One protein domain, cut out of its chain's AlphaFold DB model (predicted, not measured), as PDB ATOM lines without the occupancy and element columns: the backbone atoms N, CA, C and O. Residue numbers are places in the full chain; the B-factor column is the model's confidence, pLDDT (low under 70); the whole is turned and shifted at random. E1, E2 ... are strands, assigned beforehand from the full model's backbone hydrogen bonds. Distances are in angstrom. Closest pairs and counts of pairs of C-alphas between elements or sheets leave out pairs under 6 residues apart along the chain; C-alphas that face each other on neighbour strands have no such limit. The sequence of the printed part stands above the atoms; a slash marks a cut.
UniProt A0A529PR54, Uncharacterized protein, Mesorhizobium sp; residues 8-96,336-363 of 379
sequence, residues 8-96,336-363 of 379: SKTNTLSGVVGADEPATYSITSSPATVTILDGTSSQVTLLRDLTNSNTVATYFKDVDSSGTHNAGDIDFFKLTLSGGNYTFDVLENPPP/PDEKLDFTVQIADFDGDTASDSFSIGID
ATOM      1  N   SER A   8     -33.412  34.863  26.865       87.12
ATOM      2  CA  SER A   8     -33.168  33.459  27.158       87.12
ATOM      3  C   SER A   8     -31.934  33.322  28.038       87.12
ATOM      4  O   SER A   8     -30.943  34.035  27.850       87.12
ATOM      5  N   LYS A   9     -31.978  32.408  29.009       87.31
ATOM      6  CA  LYS A   9     -30.814  32.048  29.824       87.31
ATOM      7  C   LYS A   9     -30.711  30.537  29.953       87.31
ATOM      8  O   LYS A   9     -31.624  29.884  30.457       87.31
ATOM      9  N   THR A  10     -29.561  30.001  29.562       89.12
ATOM     10  CA  THR A  10     -29.212  28.589  29.734       89.12
ATOM     11  C   THR A  10     -28.217  28.437  30.874       89.12
ATOM     12  O   THR A  10     -27.228  29.168  30.931       89.12
ATOM     13  N   ASN A  11     -28.444  27.465  31.754       84.38
ATOM     14  CA  ASN A  11     -27.474  27.067  32.768       84.38
ATOM     15  C   ASN A  11     -27.315  25.546  32.776       84.38
ATOM     16  O   ASN A  11     -28.221  24.795  32.401       84.38
ATOM     17  N   THR A  12     -26.146  25.101  33.220       82.75
ATOM     18  CA  THR A  12     -25.820  23.682  33.337       82.75
ATOM     19  C   THR A  12     -26.371  23.122  34.640       82.75
ATOM     20  O   THR A  12     -26.246  23.738  35.696       82.75
ATOM     21  N   LEU A  13     -26.976  21.941  34.567       75.44
ATOM     22  CA  LEU A  13     -27.359  21.166  35.738       75.44
ATOM     23  C   LEU A  13     -26.095  20.528  36.315       75.44
ATOM     24  O   LEU A  13     -25.351  19.863  35.598       75.44
ATOM     25  N   SER A  14     -25.855  20.687  37.613       62.50
ATOM     26  CA  SER A  14     -24.644  20.169  38.275       62.50
ATOM     27  C   SER A  14     -24.682  18.649  38.528       62.50
ATOM     28  O   SER A  14     -23.928  18.131  39.351       62.50
ATOM     29  N   GLY A  15     -25.565  17.920  37.839       57.19
ATOM     30  CA  GLY A  15     -25.723  16.477  37.981       57.19
ATOM     31  C   GLY A  15     -24.556  15.720  37.350       57.19
ATOM     32  O   GLY A  15     -24.273  15.871  36.164       57.19
ATOM     33  N   VAL A  16     -23.883  14.880  38.138       54.81
ATOM     34  CA  VAL A  16     -22.917  13.912  37.608       54.81
ATOM     35  C   VAL A  16     -23.711  12.778  36.969       54.81
ATOM     36  O   VAL A  16     -24.444  12.082  37.666       54.81
ATOM     37  N   VAL A  17     -23.568  12.592  35.658       52.41
ATOM     38  CA  VAL A  17     -24.078  11.400  34.970       52.41
ATOM     39  C   VAL A  17     -23.331  10.187  35.539       52.41
ATOM     40  O   VAL A  17     -22.117  10.054  35.353       52.41
ATOM     41  N   GLY A  18     -24.040   9.348  36.301       54.84
ATOM     42  CA  GLY A  18     -23.611   7.985  36.620       54.84
ATOM     43  C   GLY A  18     -23.399   7.200  35.324       54.84
ATOM     44  O   GLY A  18     -23.994   7.527  34.307       54.84
ATOM     45  N   ALA A  19     -22.480   6.235  35.328       50.78
ATOM     46  CA  ALA A  19     -21.721   5.758  34.164       50.78
ATOM     47  C   ALA A  19     -22.498   5.130  32.977       50.78
ATOM     48  O   ALA A  19     -21.849   4.688  32.028       50.78
ATOM     49  N   ASP A  20     -23.830   5.120  32.989       54.94
ATOM     50  CA  ASP A  20     -24.660   4.410  32.022       54.94
ATOM     51  C   ASP A  20     -25.663   5.352  31.328       54.94
ATOM     52  O   ASP A  20     -26.685   5.764  31.873       54.94
ATOM     53  N   GLU A  21     -25.366   5.684  30.071       63.47
ATOM     54  CA  GLU A  21     -26.302   6.336  29.148       63.47
ATOM     55  C   GLU A  21     -27.360   5.330  28.637       63.47
ATOM     56  O   GLU A  21     -27.033   4.154  28.428       63.47
ATOM     57  N   PRO A  22     -28.596   5.765  28.316       69.81
ATOM     58  CA  PRO A  22     -29.051   7.155  28.248       69.81
ATOM     59  C   PRO A  22     -29.623   7.693  29.568       69.81
ATOM     60  O   PRO A  22     -30.470   7.049  30.184       69.81
ATOM     61  N   ALA A  23     -29.251   8.921  29.935       76.00
ATOM     62  CA  ALA A  23     -29.893   9.640  31.036       76.00
ATOM     63  C   ALA A  23     -31.201  10.331  30.602       76.00
ATOM     64  O   ALA A  23     -31.303  10.910  29.515       76.00
ATOM     65  N   THR A  24     -32.202  10.321  31.479       84.62
ATOM     66  CA  THR A  24     -33.482  11.018  31.300       84.62
ATOM     67  C   THR A  24     -33.609  12.173  32.286       84.62
ATOM     68  O   THR A  24     -33.195  12.065  33.435       84.62
ATOM     69  N   TYR A  25     -34.178  13.290  31.832       87.00
ATOM     70  CA  TYR A  25     -34.366  14.501  32.629       87.00
ATOM     71  C   TYR A  25     -35.855  14.766  32.801       87.00
ATOM     72  O   TYR A  25     -36.628  14.545  31.872       87.00
ATOM     73  N   SER A  26     -36.264  15.265  33.961       91.62
ATOM     74  CA  SER A  26     -37.649  15.678  34.185       91.62
ATOM     75  C   SER A  26     -37.754  16.782  35.229       91.62
ATOM     76  O   SER A  26     -36.934  16.890  36.138       91.62
ATOM     77  N   ILE A  27     -38.782  17.609  35.096       94.25
ATOM     78  CA  ILE A  27     -39.228  18.576  36.089       94.25
ATOM     79  C   ILE A  27     -40.162  17.824  37.034       94.25
ATOM     80  O   ILE A  27     -41.233  17.363  36.632       94.25
ATOM     81  N   THR A  28     -39.756  17.684  38.291       93.38
ATOM     82  CA  THR A  28     -40.534  16.980  39.321       93.38
ATOM     83  C   THR A  28     -41.345  17.940  40.182       93.38
ATOM     84  O   THR A  28     -42.373  17.549  40.731       93.38
ATOM     85  N   SER A  29     -40.928  19.207  40.260       94.44
ATOM     86  CA  SER A  29     -41.680  20.276  40.913       94.44
ATOM     87  C   SER A  29     -41.485  21.608  40.194       94.44
ATOM     88  O   SER A  29     -40.378  21.938  39.769       94.44
ATOM     89  N   SER A  30     -42.569  22.372  40.083       94.19
ATOM     90  CA  SER A  30     -42.576  23.783  39.697       94.19
ATOM     91  C   SER A  30     -43.905  24.429  40.114       94.19
ATOM     92  O   SER A  30     -44.874  23.692  40.357       94.19
ATOM     93  N   PRO A  31     -44.002  25.770  40.198       93.75
ATOM     94  CA  PRO A  31     -45.264  26.443  40.485       93.75
ATOM     95  C   PRO A  31     -46.333  26.047  39.469       93.75
ATOM     96  O   PRO A  31     -46.070  26.029  38.269       93.75
ATOM     97  N   ALA A  32     -47.538  25.718  39.939       94.25
ATOM     98  CA  ALA A  32     -48.659  25.386  39.055       94.25
ATOM     99  C   ALA A  32     -49.219  26.620  38.333       94.25
ATOM    100  O   ALA A  32     -49.873  26.487  37.302       94.25
ATOM    101  N   THR A  33     -48.961  27.805  38.887       92.38
ATOM    102  CA  THR A  33     -49.423  29.084  38.369       92.38
ATOM    103  C   THR A  33     -48.383  30.168  38.600       92.38
ATOM    104  O   THR A  33     -47.590  30.063  39.538       92.38
ATOM    105  N   VAL A  34     -48.438  31.222  37.793       87.75
ATOM    106  CA  VAL A  34     -47.670  32.466  37.968       87.75
ATOM    107  C   VAL A  34     -48.634  33.626  37.823       87.75
ATOM    108  O   VAL A  34     -49.503  33.581  36.959       87.75
ATOM    109  N   THR A  35     -48.518  34.651  38.656       82.50
ATOM    110  CA  THR A  35     -49.386  35.823  38.543       82.50
ATOM    111  C   THR A  35     -48.652  36.917  37.788       82.50
ATOM    112  O   THR A  35     -47.538  37.282  38.138       82.50
ATOM    113  N   ILE A  36     -49.288  37.450  36.753       77.50
ATOM    114  CA  ILE A  36     -48.849  38.676  36.081       77.50
ATOM    115  C   ILE A  36     -49.995  39.689  36.124       77.50
ATOM    116  O   ILE A  36     -51.081  39.389  36.619       77.50
ATOM    117  N   LEU A  37     -49.788  40.893  35.608       71.00
ATOM    118  CA  LEU A  37     -50.880  41.841  35.383       71.00
ATOM    119  C   LEU A  37     -51.462  41.655  33.979       71.00
ATOM    120  O   LEU A  37     -50.782  41.189  33.066       71.00
ATOM    121  N   ASP A  38     -52.741  41.978  33.811       68.94
ATOM    122  CA  ASP A  38     -53.484  41.728  32.569       68.94
ATOM    123  C   ASP A  38     -53.403  42.866  31.536       68.94
ATOM    124  O   ASP A  38     -54.005  42.769  30.465       68.94
ATOM    125  N   GLY A  39     -52.649  43.924  31.847       62.16
ATOM    126  CA  GLY A  39     -52.581  45.170  31.080       62.16
ATOM    127  C   GLY A  39     -53.390  46.305  31.720       62.16
ATOM    128  O   GLY A  39     -53.325  47.461  31.307       62.16
ATOM    129  N   THR A  40     -54.133  45.994  32.778       60.81
ATOM    130  CA  THR A  40     -54.766  46.946  33.690       60.81
ATOM    131  C   THR A  40     -54.102  46.860  35.064       60.81
ATOM    132  O   THR A  40     -53.137  46.127  35.266       60.81
ATOM    133  N   SER A  41     -54.644  47.567  36.058       57.53
ATOM    134  CA  SER A  41     -54.246  47.394  37.466       57.53
ATOM    135  C   SER A  41     -54.700  46.049  38.084       57.53
ATOM    136  O   SER A  41     -54.606  45.880  39.299       57.53
ATOM    137  N   SER A  42     -55.229  45.114  37.283       63.41
ATOM    138  CA  SER A  42     -55.722  43.797  37.707       63.41
ATOM    139  C   SER A  42     -54.717  42.685  37.403       63.41
ATOM    140  O   SER A  42     -53.960  42.743  36.436       63.41
ATOM    141  N   GLN A  43     -54.731  41.638  38.228       76.12
ATOM    142  CA  GLN A  43     -53.888  40.455  38.064       76.12
ATOM    143  C   GLN A  43     -54.555  39.395  37.180       76.12
ATOM    144  O   GLN A  43     -55.763  39.177  37.262       76.12
ATOM    145  N   VAL A  44     -53.748  38.688  36.389       83.62
ATOM    146  CA  VAL A  44     -54.118  37.462  35.679       83.62
ATOM    147  C   VAL A  44     -53.199  36.321  36.102       83.62
ATOM    148  O   VAL A  44     -51.986  36.471  36.242       83.62
ATOM    149  N   THR A  45     -53.800  35.156  36.306       89.50
ATOM    150  CA  THR A  45     -53.082  33.923  36.614       89.50
ATOM    151  C   THR A  45     -52.712  33.214  35.318       89.50
ATOM    152  O   THR A  45     -53.584  32.828  34.544       89.50
ATOM    153  N   LEU A  46     -51.418  33.013  35.101       92.44
ATOM    154  CA  LEU A  46     -50.893  32.082  34.114       92.44
ATOM    155  C   LEU A  46     -50.959  30.665  34.674       92.44
ATOM    156  O   LEU A  46     -50.605  30.435  35.834       92.44
ATOM    157  N   LEU A  47     -51.373  29.716  33.845       96.56
ATOM    158  CA  LEU A  47     -51.384  28.297  34.176       96.56
ATOM    159  C   LEU A  47     -50.103  27.637  33.673       96.56
ATOM    160  O   LEU A  47     -49.532  28.051  32.667       96.56
ATOM    161  N   ARG A  48     -49.652  26.596  34.372       96.81
ATOM    162  CA  ARG A  48     -48.534  25.766  33.926       96.81
ATOM    163  C   ARG A  48     -49.026  24.559  33.135       96.81
ATOM    164  O   ARG A  48     -49.803  23.758  33.653       96.81
ATOM    165  N   ASP A  49     -48.426  24.342  31.975       97.44
ATOM    166  CA  ASP A  49     -48.468  23.087  31.232       97.44
ATOM    167  C   ASP A  49     -47.114  22.358  31.298       97.44
ATOM    168  O   ASP A  49     -46.058  22.978  31.157       97.44
ATOM    169  N   LEU A  50     -47.140  21.043  31.540       96.94
ATOM    170  CA  LEU A  50     -45.956  20.179  31.542       96.94
ATOM    171  C   LEU A  50     -46.030  19.220  30.359       96.94
ATOM    172  O   LEU A  50     -46.899  18.352  30.302       96.94
ATOM    173  N   THR A  51     -45.077  19.333  29.437       95.12
ATOM    174  CA  THR A  51     -45.058  18.541  28.200       95.12
ATOM    175  C   THR A  51     -43.733  17.808  28.011       95.12
ATOM    176  O   THR A  51     -42.802  17.932  28.811       95.12
ATOM    177  N   ASN A  52     -43.660  16.981  26.960       92.56
ATOM    178  CA  ASN A  52     -42.469  16.208  26.591       92.56
ATOM    179  C   ASN A  52     -41.911  15.382  27.760       92.56
ATOM    180  O   ASN A  52     -40.734  15.484  28.101       92.56
ATOM    181  N   SER A  53     -42.773  14.589  28.403       91.12
ATOM    182  CA  SER A  53     -42.414  13.793  29.588       91.12
ATOM    183  C   SER A  53     -41.856  14.655  30.730       91.12
ATOM    184  O   SER A  53     -40.876  14.293  31.374       91.12
ATOM    185  N   ASN A  54     -42.484  15.810  30.961       94.38
ATOM    186  CA  ASN A  54     -42.104  16.808  31.962       94.38
ATOM    187  C   ASN A  54     -40.712  17.420  31.742       94.38
ATOM    188  O   ASN A  54     -40.094  17.874  32.696       94.38
ATOM    189  N   THR A  55     -40.192  17.456  30.514       94.25
ATOM    190  CA  THR A  55     -38.949  18.199  30.207       94.25
ATOM    191  C   THR A  55     -39.205  19.660  29.862       94.25
ATOM    192  O   THR A  55     -38.263  20.448  29.812       94.25
ATOM    193  N   VAL A  56     -40.464  20.031  29.626       96.50
ATOM    194  CA  VAL A  56     -40.865  21.397  29.292       96.50
ATOM    195  C   VAL A  56     -41.965  21.848  30.243       96.50
ATOM    196  O   VAL A  56     -42.972  21.156  30.370       96.50
ATOM    197  N   ALA A  57     -41.776  23.004  30.878       97.31
ATOM    198  CA  ALA A  57     -42.825  23.724  31.592       97.31
ATOM    199  C   ALA A  57     -43.128  25.029  30.857       97.31
ATOM    200  O   ALA A  57     -42.242  25.874  30.742       97.31
ATOM    201  N   THR A  58     -44.361  25.198  30.390       97.12
ATOM    202  CA  THR A  58     -44.834  26.436  29.759       97.12
ATOM    203  C   THR A  58     -45.843  27.113  30.676       97.12
ATOM    204  O   THR A  58     -46.772  26.465  31.150       97.12
ATOM    205  N   TYR A  59     -45.663  28.407  30.930       95.19
ATOM    206  CA  TYR A  59     -46.621  29.249  31.636       95.19
ATOM    207  C   TYR A  59     -47.381  30.088  30.619       95.19
ATOM    208  O   TYR A  59     -46.785  30.937  29.952       95.19
ATOM    209  N   PHE A  60     -48.681  29.836  30.507       95.56
ATOM    210  CA  PHE A  60     -49.533  30.403  29.470       95.56
ATOM    211  C   PHE A  60     -50.742  31.117  30.072       95.56
ATOM    212  O   PHE A  60     -51.231  30.770  31.152       95.56
ATOM    213  N   LYS A  61     -51.231  32.132  29.362       94.06
ATOM    214  CA  LYS A  61     -52.531  32.742  29.627       94.06
ATOM    215  C   LYS A  61     -53.593  31.907  28.926       94.06
ATOM    216  O   LYS A  61     -53.590  31.830  27.702       94.06
ATOM    217  N   ASP A  62     -54.498  31.354  29.722       94.56
ATOM    218  CA  ASP A  62     -55.685  30.633  29.266       94.56
ATOM    219  C   ASP A  62     -56.721  31.636  28.736       94.56
ATOM    220  O   ASP A  62     -57.430  32.298  29.503       94.56
ATOM    221  N   VAL A  63     -56.734  31.838  27.418       92.25
ATOM    222  CA  VAL A  63     -57.546  32.885  26.776       92.25
ATOM    223  C   VAL A  63     -59.012  32.468  26.694       92.25
ATOM    224  O   VAL A  63     -59.901  33.317  26.790       92.25
ATOM    225  N   ASP A  64     -59.272  31.173  26.532       92.00
ATOM    226  CA  ASP A  64     -60.617  30.620  26.392       92.00
ATOM    227  C   ASP A  64     -61.212  30.094  27.712       92.00
ATOM    228  O   ASP A  64     -62.379  29.692  27.743       92.00
ATOM    229  N   SER A  65     -60.453  30.180  28.813       90.75
ATOM    230  CA  SER A  65     -60.832  29.695  30.147       90.75
ATOM    231  C   SER A  65     -61.101  28.184  30.189       90.75
ATOM    232  O   SER A  65     -61.920  27.714  30.988       90.75
ATOM    233  N   SER A  66     -60.461  27.409  29.312       93.62
ATOM    234  CA  SER A  66     -60.618  25.952  29.242       93.62
ATOM    235  C   SER A  66     -59.886  25.205  30.362       93.62
ATOM    236  O   SER A  66     -60.199  24.046  30.646       93.62
ATOM    237  N   GLY A  67     -58.912  25.850  31.006       92.75
ATOM    238  CA  GLY A  67     -57.984  25.253  31.960       92.75
ATOM    239  C   GLY A  67     -56.920  24.361  31.312       92.75
ATOM    240  O   GLY A  67     -56.194  23.670  32.029       92.75
ATOM    241  N   THR A  68     -56.831  24.336  29.978       94.19
ATOM    242  CA  THR A  68     -55.916  23.471  29.220       94.19
ATOM    243  C   THR A  68     -55.173  24.259  28.158       94.19
ATOM    244  O   THR A  68     -55.807  24.959  27.379       94.19
ATOM    245  N   HIS A  69     -53.859  24.056  28.074       96.88
ATOM    246  CA  HIS A  69     -53.021  24.703  27.070       96.88
ATOM    247  C   HIS A  69     -53.381  24.232  25.658       96.88
ATOM    248  O   HIS A  69     -53.221  23.053  25.320       96.88
ATOM    249  N   ASN A  70     -53.898  25.143  24.838       94.88
ATOM    250  CA  ASN A  70     -54.402  24.835  23.511       94.88
ATOM    251  C   ASN A  70     -54.118  25.948  22.481       94.88
ATOM    252  O   ASN A  70     -53.487  26.965  22.755       94.88
ATOM    253  N   ALA A  71     -54.530  25.710  21.233       91.69
ATOM    254  CA  ALA A  71     -54.306  26.651  20.144       91.69
ATOM    255  C   ALA A  71     -55.177  27.909  20.314       91.69
ATOM    256  O   ALA A  71     -56.371  27.881  20.026       91.69
ATOM    257  N   GLY A  72     -54.549  29.020  20.694       89.88
ATOM    258  CA  GLY A  72     -55.218  30.297  20.961       89.88
ATOM    259  C   GLY A  72     -54.765  30.933  22.272       89.88
ATOM    260  O   GLY A  72     -54.924  32.142  22.444       89.88
ATOM    261  N   ASP A  73     -54.152  30.134  23.143       95.62
ATOM    262  CA  ASP A  73     -53.475  30.610  24.340       95.62
ATOM    263  C   ASP A  73     -52.186  31.361  24.010       95.62
ATOM    264  O   ASP A  73     -51.644  31.285  22.901       95.62
ATOM    265  N   ILE A  74     -51.710  32.119  24.995       93.38
ATOM    266  CA  ILE A  74     -50.522  32.960  24.866       93.38
ATOM    267  C   ILE A  74     -49.465  32.469  25.848       93.38
ATOM    268  O   ILE A  74     -49.667  32.539  27.061       93.38
ATOM    269  N   ASP A  75     -48.330  32.024  25.322       94.56
ATOM    270  CA  ASP A  75     -47.191  31.579  26.119       94.56
ATOM    271  C   ASP A  75     -46.360  32.774  26.596       94.56
ATOM    272  O   ASP A  75     -45.918  33.589  25.791       94.56
ATOM    273  N   PHE A  76     -46.095  32.855  27.899       90.50
ATOM    274  CA  PHE A  76     -45.283  33.927  28.488       90.50
ATOM    275  C   PHE A  76     -43.891  33.449  28.872       90.50
ATOM    276  O   PHE A  76     -42.899  34.081  28.515       90.50
ATOM    277  N   PHE A  77     -43.807  32.320  29.577       91.81
ATOM    278  CA  PHE A  77     -42.534  31.782  30.055       91.81
ATOM    279  C   PHE A  77     -42.412  30.316  29.716       91.81
ATOM    280  O   PHE A  77     -43.392  29.571  29.752       91.81
ATOM    281  N   LYS A  78     -41.185  29.881  29.453       95.00
ATOM    282  CA  LYS A  78     -40.910  28.484  29.161       95.00
ATOM    283  C   LYS A  78     -39.603  28.044  29.786       95.00
ATOM    284  O   LYS A  78     -38.573  28.665  29.566       95.00
ATOM    285  N   LEU A  79     -39.630  26.932  30.515       95.31
ATOM    286  CA  LEU A  79     -38.438  26.202  30.931       95.31
ATOM    287  C   LEU A  79     -38.301  24.936  30.080       95.31
ATOM    288  O   LEU A  79     -39.247  24.157  29.988       95.31
ATOM    289  N   THR A  80     -37.121  24.700  29.513       95.31
ATOM    290  CA  THR A  80     -36.785  23.486  28.757       95.31
ATOM    291  C   THR A  80     -35.561  22.801  29.357       95.31
ATOM    292  O   THR A  80     -34.515  23.431  29.501       95.31
ATOM    293  N   LEU A  81     -35.662  21.504  29.653       91.62
ATOM    294  CA  LEU A  81     -34.537  20.645  30.032       91.62
ATOM    295  C   LEU A  81     -33.986  19.921  28.801       91.62
ATOM    296  O   LEU A  81     -34.727  19.252  28.083       91.62
ATOM    297  N   SER A  82     -32.682  20.030  28.553       87.12
ATOM    298  CA  SER A  82     -32.033  19.330  27.442       87.12
ATOM    299  C   SER A  82     -30.535  19.154  27.665       87.12
ATOM    300  O   SER A  82     -29.833  20.110  27.995       87.12
ATOM    301  N   GLY A  83     -30.038  17.929  27.457       78.69
ATOM    302  CA  GLY A  83     -28.601  17.630  27.431       78.69
ATOM    303  C   GLY A  83     -27.848  18.074  28.688       78.69
ATOM    304  O   GLY A  83     -26.773  18.654  28.567       78.69
ATOM    305  N   GLY A  84     -28.440  17.879  29.873       79.81
ATOM    306  CA  GLY A  84     -27.842  18.309  31.140       79.81
ATOM    307  C   GLY A  84     -27.906  19.815  31.397       79.81
ATOM    308  O   GLY A  84     -27.240  20.305  32.300       79.81
ATOM    309  N   ASN A  85     -28.697  20.566  30.632       86.44
ATOM    310  CA  ASN A  85     -28.927  21.992  30.846       86.44
ATOM    311  C   ASN A  85     -30.414  22.270  31.060       86.44
ATOM    312  O   ASN A  85     -31.274  21.505  30.614       86.44
ATOM    313  N   TYR A  86     -30.705  23.413  31.672       89.75
ATOM    314  CA  TYR A  86     -32.017  24.037  31.596       89.75
ATOM    315  C   TYR A  86     -31.904  25.386  30.896       89.75
ATOM    316  O   TYR A  86     -30.934  26.120  31.087       89.75
ATOM    317  N   THR A  87     -32.895  25.704  30.076       91.88
ATOM    318  CA  THR A  87     -33.042  27.006  29.423       91.88
ATOM    319  C   THR A  87     -34.372  27.597  29.837       91.88
ATOM    320  O   THR A  87     -35.384  26.902  29.767       91.88
ATOM    321  N   PHE A  88     -34.360  28.843  30.299       91.25
ATOM    322  CA  PHE A  88     -35.570  29.611  30.547       91.25
ATOM    323  C   PHE A  88     -35.695  30.707  29.499       91.25
ATOM    324  O   PHE A  88     -34.744  31.460  29.292       91.25
ATOM    325  N   ASP A  89     -36.860  30.785  28.871       91.31
ATOM    326  CA  ASP A  89     -37.196  31.734  27.821       91.31
ATOM    327  C   ASP A  89     -38.351  32.632  28.281       91.31
ATOM    328  O   ASP A  89     -39.364  32.148  28.798       91.31
ATOM    329  N   VAL A  90     -38.200  33.937  28.054       86.50
ATOM    330  CA  VAL A  90     -39.282  34.925  28.128       86.50
ATOM    331  C   VAL A  90     -39.841  35.072  26.718       86.50
ATOM    332  O   VAL A  90     -39.186  35.619  25.833       86.50
ATOM    333  N   LEU A  91     -41.030  34.529  26.485       89.62
ATOM    334  CA  LEU A  91     -41.660  34.484  25.166       89.62
ATOM    335  C   LEU A  91     -42.421  35.781  24.887       89.62
ATOM    336  O   LEU A  91     -42.220  36.403  23.846       89.62
ATOM    337  N   GLU A  92     -43.189  36.249  25.865       83.62
ATOM    338  CA  GLU A  92     -43.960  37.488  25.790       83.62
ATOM    339  C   GLU A  92     -43.701  38.361  27.016       83.62
ATOM    340  O   GLU A  92     -43.510  37.869  28.132       83.62
ATOM    341  N   ASN A  93     -43.720  39.678  26.811       74.44
ATOM    342  CA  ASN A  93     -43.687  40.622  27.923       74.44
ATOM    343  C   ASN A  93     -45.055  40.642  28.605       74.44
ATOM    344  O   ASN A  93     -46.067  40.766  27.906       74.44
ATOM    345  N   PRO A  94     -45.120  40.618  29.947       67.75
ATOM    346  CA  PRO A  94     -46.326  41.020  30.654       67.75
ATOM    347  C   PRO A  94     -46.819  42.377  30.120       67.75
ATOM    348  O   PRO A  94     -46.010  43.297  29.951       67.75
ATOM    349  N   PRO A  95     -48.116  42.522  29.808       63.19
ATOM    350  CA  PRO A  95     -48.641  43.782  29.302       63.19
ATOM    351  C   PRO A  95     -48.458  44.914  30.343       63.19
ATOM    352  O   PRO A  95     -48.632  44.675  31.541       63.19
ATOM    353  N   PRO A  96     -48.124  46.154  29.922       61.47
ATOM    354  CA  PRO A  96     -48.030  47.309  30.822       61.47
ATOM    355  C   PRO A  96     -49.367  47.552  31.535       61.47
ATOM    356  O   PRO A  96     -50.398  47.498  30.876       61.47
ATOM    357  N   PRO A 336     -44.268  41.636  39.229       56.12
ATOM    358  CA  PRO A 336     -43.869  41.374  40.602       56.12
ATOM    359  C   PRO A 336     -42.568  40.573  40.581       56.12
ATOM    360  O   PRO A 336     -42.387  39.752  39.678       56.12
ATOM    361  N   ASP A 337     -41.687  40.811  41.548       63.84
ATOM    362  CA  ASP A 337     -40.546  39.932  41.768       63.84
ATOM    363  C   ASP A 337     -41.084  38.523  42.001       63.84
ATOM    364  O   ASP A 337     -41.563  38.176  43.082       63.84
ATOM    365  N   GLU A 338     -41.084  37.725  40.942       74.06
ATOM    366  CA  GLU A 338     -41.659  36.394  40.967       74.06
ATOM    367  C   GLU A 338     -40.528  35.399  41.127       74.06
ATOM    368  O   GLU A 338     -39.553  35.372  40.376       74.06
ATOM    369  N   LYS A 339     -40.659  34.532  42.118       83.38
ATOM    370  CA  LYS A 339     -39.703  33.462  42.342       83.38
ATOM    371  C   LYS A 339     -40.310  32.155  41.865       83.38
ATOM    372  O   LYS A 339     -41.232  31.619  42.476       83.38
ATOM    373  N   LEU A 340     -39.755  31.610  40.788       87.38
ATOM    374  CA  LEU A 340     -40.139  30.293  40.297       87.38
ATOM    375  C   LEU A 340     -39.183  29.232  40.827       87.38
ATOM    376  O   LEU A 340     -38.047  29.126  40.364       87.38
ATOM    377  N   ASP A 341     -39.650  28.432  41.783       90.25
ATOM    378  CA  ASP A 341     -38.882  27.322  42.345       90.25
ATOM    379  C   ASP A 341     -39.060  26.044  41.527       90.25
ATOM    380  O   ASP A 341     -40.132  25.438  41.507       90.25
ATOM    381  N   PHE A 342     -37.985  25.595  40.890       91.19
ATOM    382  CA  PHE A 342     -37.954  24.345  40.149       91.19
ATOM    383  C   PHE A 342     -37.208  23.273  40.932       91.19
ATOM    384  O   PHE A 342     -36.195  23.521  41.580       91.19
ATOM    385  N   THR A 343     -37.703  22.044  40.838       91.25
ATOM    386  CA  THR A 343     -36.928  20.847  41.155       91.25
ATOM    387  C   THR A 343     -36.904  19.967  39.927       91.25
ATOM    388  O   THR A 343     -37.946  19.683  39.326       91.25
ATOM    389  N   VAL A 344     -35.704  19.555  39.552       89.75
ATOM    390  CA  VAL A 344     -35.465  18.683  38.411       89.75
ATOM    391  C   VAL A 344     -34.822  17.394  38.884       89.75
ATOM    392  O   VAL A 344     -34.174  17.348  39.930       89.75
ATOM    393  N   GLN A 345     -35.012  16.333  38.116       88.00
ATOM    394  CA  GLN A 345     -34.446  15.023  38.373       88.00
ATOM    395  C   GLN A 345     -33.768  14.501  37.112       88.00
ATOM    396  O   GLN A 345     -34.302  14.639  36.009       88.00
ATOM    397  N   ILE A 346     -32.610  13.882  37.306       84.00
ATOM    398  CA  ILE A 346     -31.975  12.995  36.341       84.00
ATOM    399  C   ILE A 346     -32.179  11.552  36.806       84.00
ATOM    400  O   ILE A 346     -32.049  11.273  37.999       84.00
ATOM    401  N   ALA A 347     -32.525  10.667  35.876       82.62
ATOM    402  CA  ALA A 347     -32.600   9.227  36.092       82.62
ATOM    403  C   ALA A 347     -31.793   8.505  35.009       82.62
ATOM    404  O   ALA A 347     -31.939   8.832  33.826       82.62
ATOM    405  N   ASP A 348     -30.948   7.557  35.400       77.31
ATOM    406  CA  ASP A 348     -30.160   6.735  34.478       77.31
ATOM    407  C   ASP A 348     -30.874   5.417  34.119       77.31
ATOM    408  O   ASP A 348     -32.066   5.228  34.383       77.31
ATOM    409  N   PHE A 349     -30.172   4.535  33.403       74.94
ATOM    410  CA  PHE A 349     -30.772   3.354  32.782       74.94
ATOM    411  C   PHE A 349     -31.274   2.302  33.783       74.94
ATOM    412  O   PHE A 349     -32.264   1.624  33.495       74.94
ATOM    413  N   ASP A 350     -30.608   2.128  34.925       76.88
ATOM    414  CA  ASP A 350     -30.993   1.138  35.936       76.88
ATOM    415  C   ASP A 350     -31.893   1.713  37.045       76.88
ATOM    416  O   ASP A 350     -32.442   0.949  37.847       76.88
ATOM    417  N   GLY A 351     -32.179   3.018  36.983       72.56
ATOM    418  CA  GLY A 351     -33.214   3.689  37.762       72.56
ATOM    419  C   GLY A 351     -32.686   4.453  38.970       72.56
ATOM    420  O   GLY A 351     -33.495   4.884  39.802       72.56
ATOM    421  N   ASP A 352     -31.371   4.641  39.068       79.38
ATOM    422  CA  ASP A 352     -30.787   5.558  40.030       79.38
ATOM    423  C   ASP A 352     -31.154   6.999  39.650       79.38
ATOM    424  O   ASP A 352     -31.266   7.374  38.479       79.38
ATOM    425  N   THR A 353     -31.416   7.826  40.666       82.44
ATOM    426  CA  THR A 353     -31.856   9.208  40.447       82.44
ATOM    427  C   THR A 353     -31.086  10.204  41.293       82.44
ATOM    428  O   THR A 353     -30.736   9.936  42.443       82.44
ATOM    429  N   ALA A 354     -30.884  11.393  40.735       81.50
ATOM    430  CA  ALA A 354     -30.411  12.563  41.460       81.50
ATOM    431  C   ALA A 354     -31.333  13.749  41.171       81.50
ATOM    432  O   ALA A 354     -31.880  13.872  40.075       81.50
ATOM    433  N   SER A 355     -31.513  14.626  42.154       85.38
ATOM    434  CA  SER A 355     -32.334  15.825  42.009       85.38
ATOM    435  C   SER A 355     -31.565  17.061  42.421       85.38
ATOM    436  O   SER A 355     -30.716  17.002  43.307       85.38
ATOM    437  N   ASP A 356     -31.905  18.169  41.782       85.12
ATOM    438  CA  ASP A 356     -31.397  19.487  42.124       85.12
ATOM    439  C   ASP A 356     -32.545  20.495  42.086       85.12
ATOM    440  O   ASP A 356     -33.533  20.313  41.359       85.12
ATOM    441  N   SER A 357     -32.421  21.545  42.886       88.00
ATOM    442  CA  SER A 357     -33.420  22.600  42.992       88.00
ATOM    443  C   SER A 357     -32.773  23.940  42.706       88.00
ATOM    444  O   SER A 357     -31.705  24.259  43.221       88.00
ATOM    445  N   PHE A 358     -33.457  24.750  41.913       86.25
ATOM    446  CA  PHE A 358     -33.020  26.098  41.598       86.25
ATOM    447  C   PHE A 358     -34.223  27.021  41.519       86.25
ATOM    448  O   PHE A 358     -35.348  26.600  41.245       86.25
ATOM    449  N   SER A 359     -33.961  28.300  41.736       88.44
ATOM    450  CA  SER A 359     -34.970  29.340  41.639       88.44
ATOM    451  C   SER A 359     -34.655  30.223  40.446       88.44
ATOM    452  O   SER A 359     -33.500  30.583  40.215       88.44
ATOM    453  N   ILE A 360     -35.683  30.587  39.693       84.25
ATOM    454  CA  ILE A 360     -35.584  31.612  38.663       84.25
ATOM    455  C   ILE A 360     -36.240  32.871  39.201       84.25
ATOM    456  O   ILE A 360     -37.423  32.869  39.532       84.25
ATOM    457  N   GLY A 361     -35.426  33.920  39.295       79.12
ATOM    458  CA  GLY A 361     -35.876  35.268  39.588       79.12
ATOM    459  C   GLY A 361     -36.474  35.918  38.350       79.12
ATOM    460  O   GLY A 361     -35.775  36.174  37.367       79.12
ATOM    461  N   ILE A 362     -37.768  36.129  38.460       76.31
ATOM    462  CA  ILE A 362     -38.669  37.046  37.794       76.31
ATOM    463  C   ILE A 362     -38.389  38.539  37.985       76.31
ATOM    464  O   ILE A 362     -39.072  39.103  38.823       76.31
ATOM    465  N   ASP A 363     -37.422  39.172  37.320       64.88
ATOM    466  CA  ASP A 363     -36.987  40.533  37.695       64.88
ATOM    467  C   ASP A 363     -37.558  41.629  36.784       64.88
ATOM    468  O   ASP A 363     -37.244  41.662  35.589       64.88
TER     469      ASP A 363
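AT A GLANCE: This is residues 8 to 96 and 336 to 363 of the 379 residues of an uncharacterized protein of Mesorhizobium sp (UniProt A0A529PR54). Two strongly twisted sheets lie partly face to face as an elongated sandwich: a six-stranded sheet, E1 E7 E6 E5 E4 E3, curled like part of a barrel, and a smaller three-stranded sheet, E2 E8 E9, facing it. The strands of the one stand at 20 degrees to those of the other, and a loop of residues 62 to 73 joins E5 to E6. The printed part has 117 residues with no named helix and nine named strands, E1 to E9 in order along the chain; both sheets are antiparallel in the orders given, and the class is all strand. The whole is compact, with a radius of gyration of the C-alphas of 15.6 A, and spans 53 by 28 by 19 A.

HOW THE PARTS SIT: The larger sheet runs E1, residues 8 to 12, E7, residues 85 to 90, E6, residues 74 to 82, E5, residues 56 to 61, E4, residues 43 to 51, and E3, residues 33 to 37. E3 to E7 form a meander, each strand the antiparallel neighbour of the one before. Edge strand E1 pairs with E7 through N 9 and O 88, 2.9 A apart. E7 and E6, a hairpin, have N 80 and O 87 at 2.8 A, and E6 bends by 60 degrees at residue 77. In the hairpin of E5 and E6, N 59 and O 77 are 2.8 A apart. E4 is staggered: its residues 47 to 51 pair with E5, with N 49 and O 58 at 2.8 A, and its residues 43 to 47 with E3, with N 46 and O 34 at 2.7 A. The smaller sheet runs E2, residues 24 to 29, E8, residues 338 to 347, and E9, residues 353 to 362. N 26 and O 345 are 2.9 A apart between E2 and E8, and N 342 and O 358 are 2.8 A apart in the hairpin of E8 and E9. Between the sheets, the closest C-alphas of E2 and E6 are those of Tyr 25 and Leu 81, 6.7 A apart. E1 and E9 are apart.

IN THESE COORDINATES: E1 begins at C-alpha 8, (-33.168, 33.459, 27.158). E8 and E9 measure 29.0 A and 28.8 A, E4 25.6 A and E6 23.1 A. E9 ends at C-alpha 362, (-38.669, 37.046, 37.794).

THE WHOLE: The C-alphas of Ala 19 and Ser 41 are the two farthest apart, 52.9 A. Residues 97 to 335 are not printed, and C-alphas 96 and 336 are 12.2 A apart across the cut. The links E1 to E2 and E5 to E6 are long. The model's pLDDT is under 70 at residues 14 to 22, 38 to 42, 94 to 96, 336 to 337 and 363.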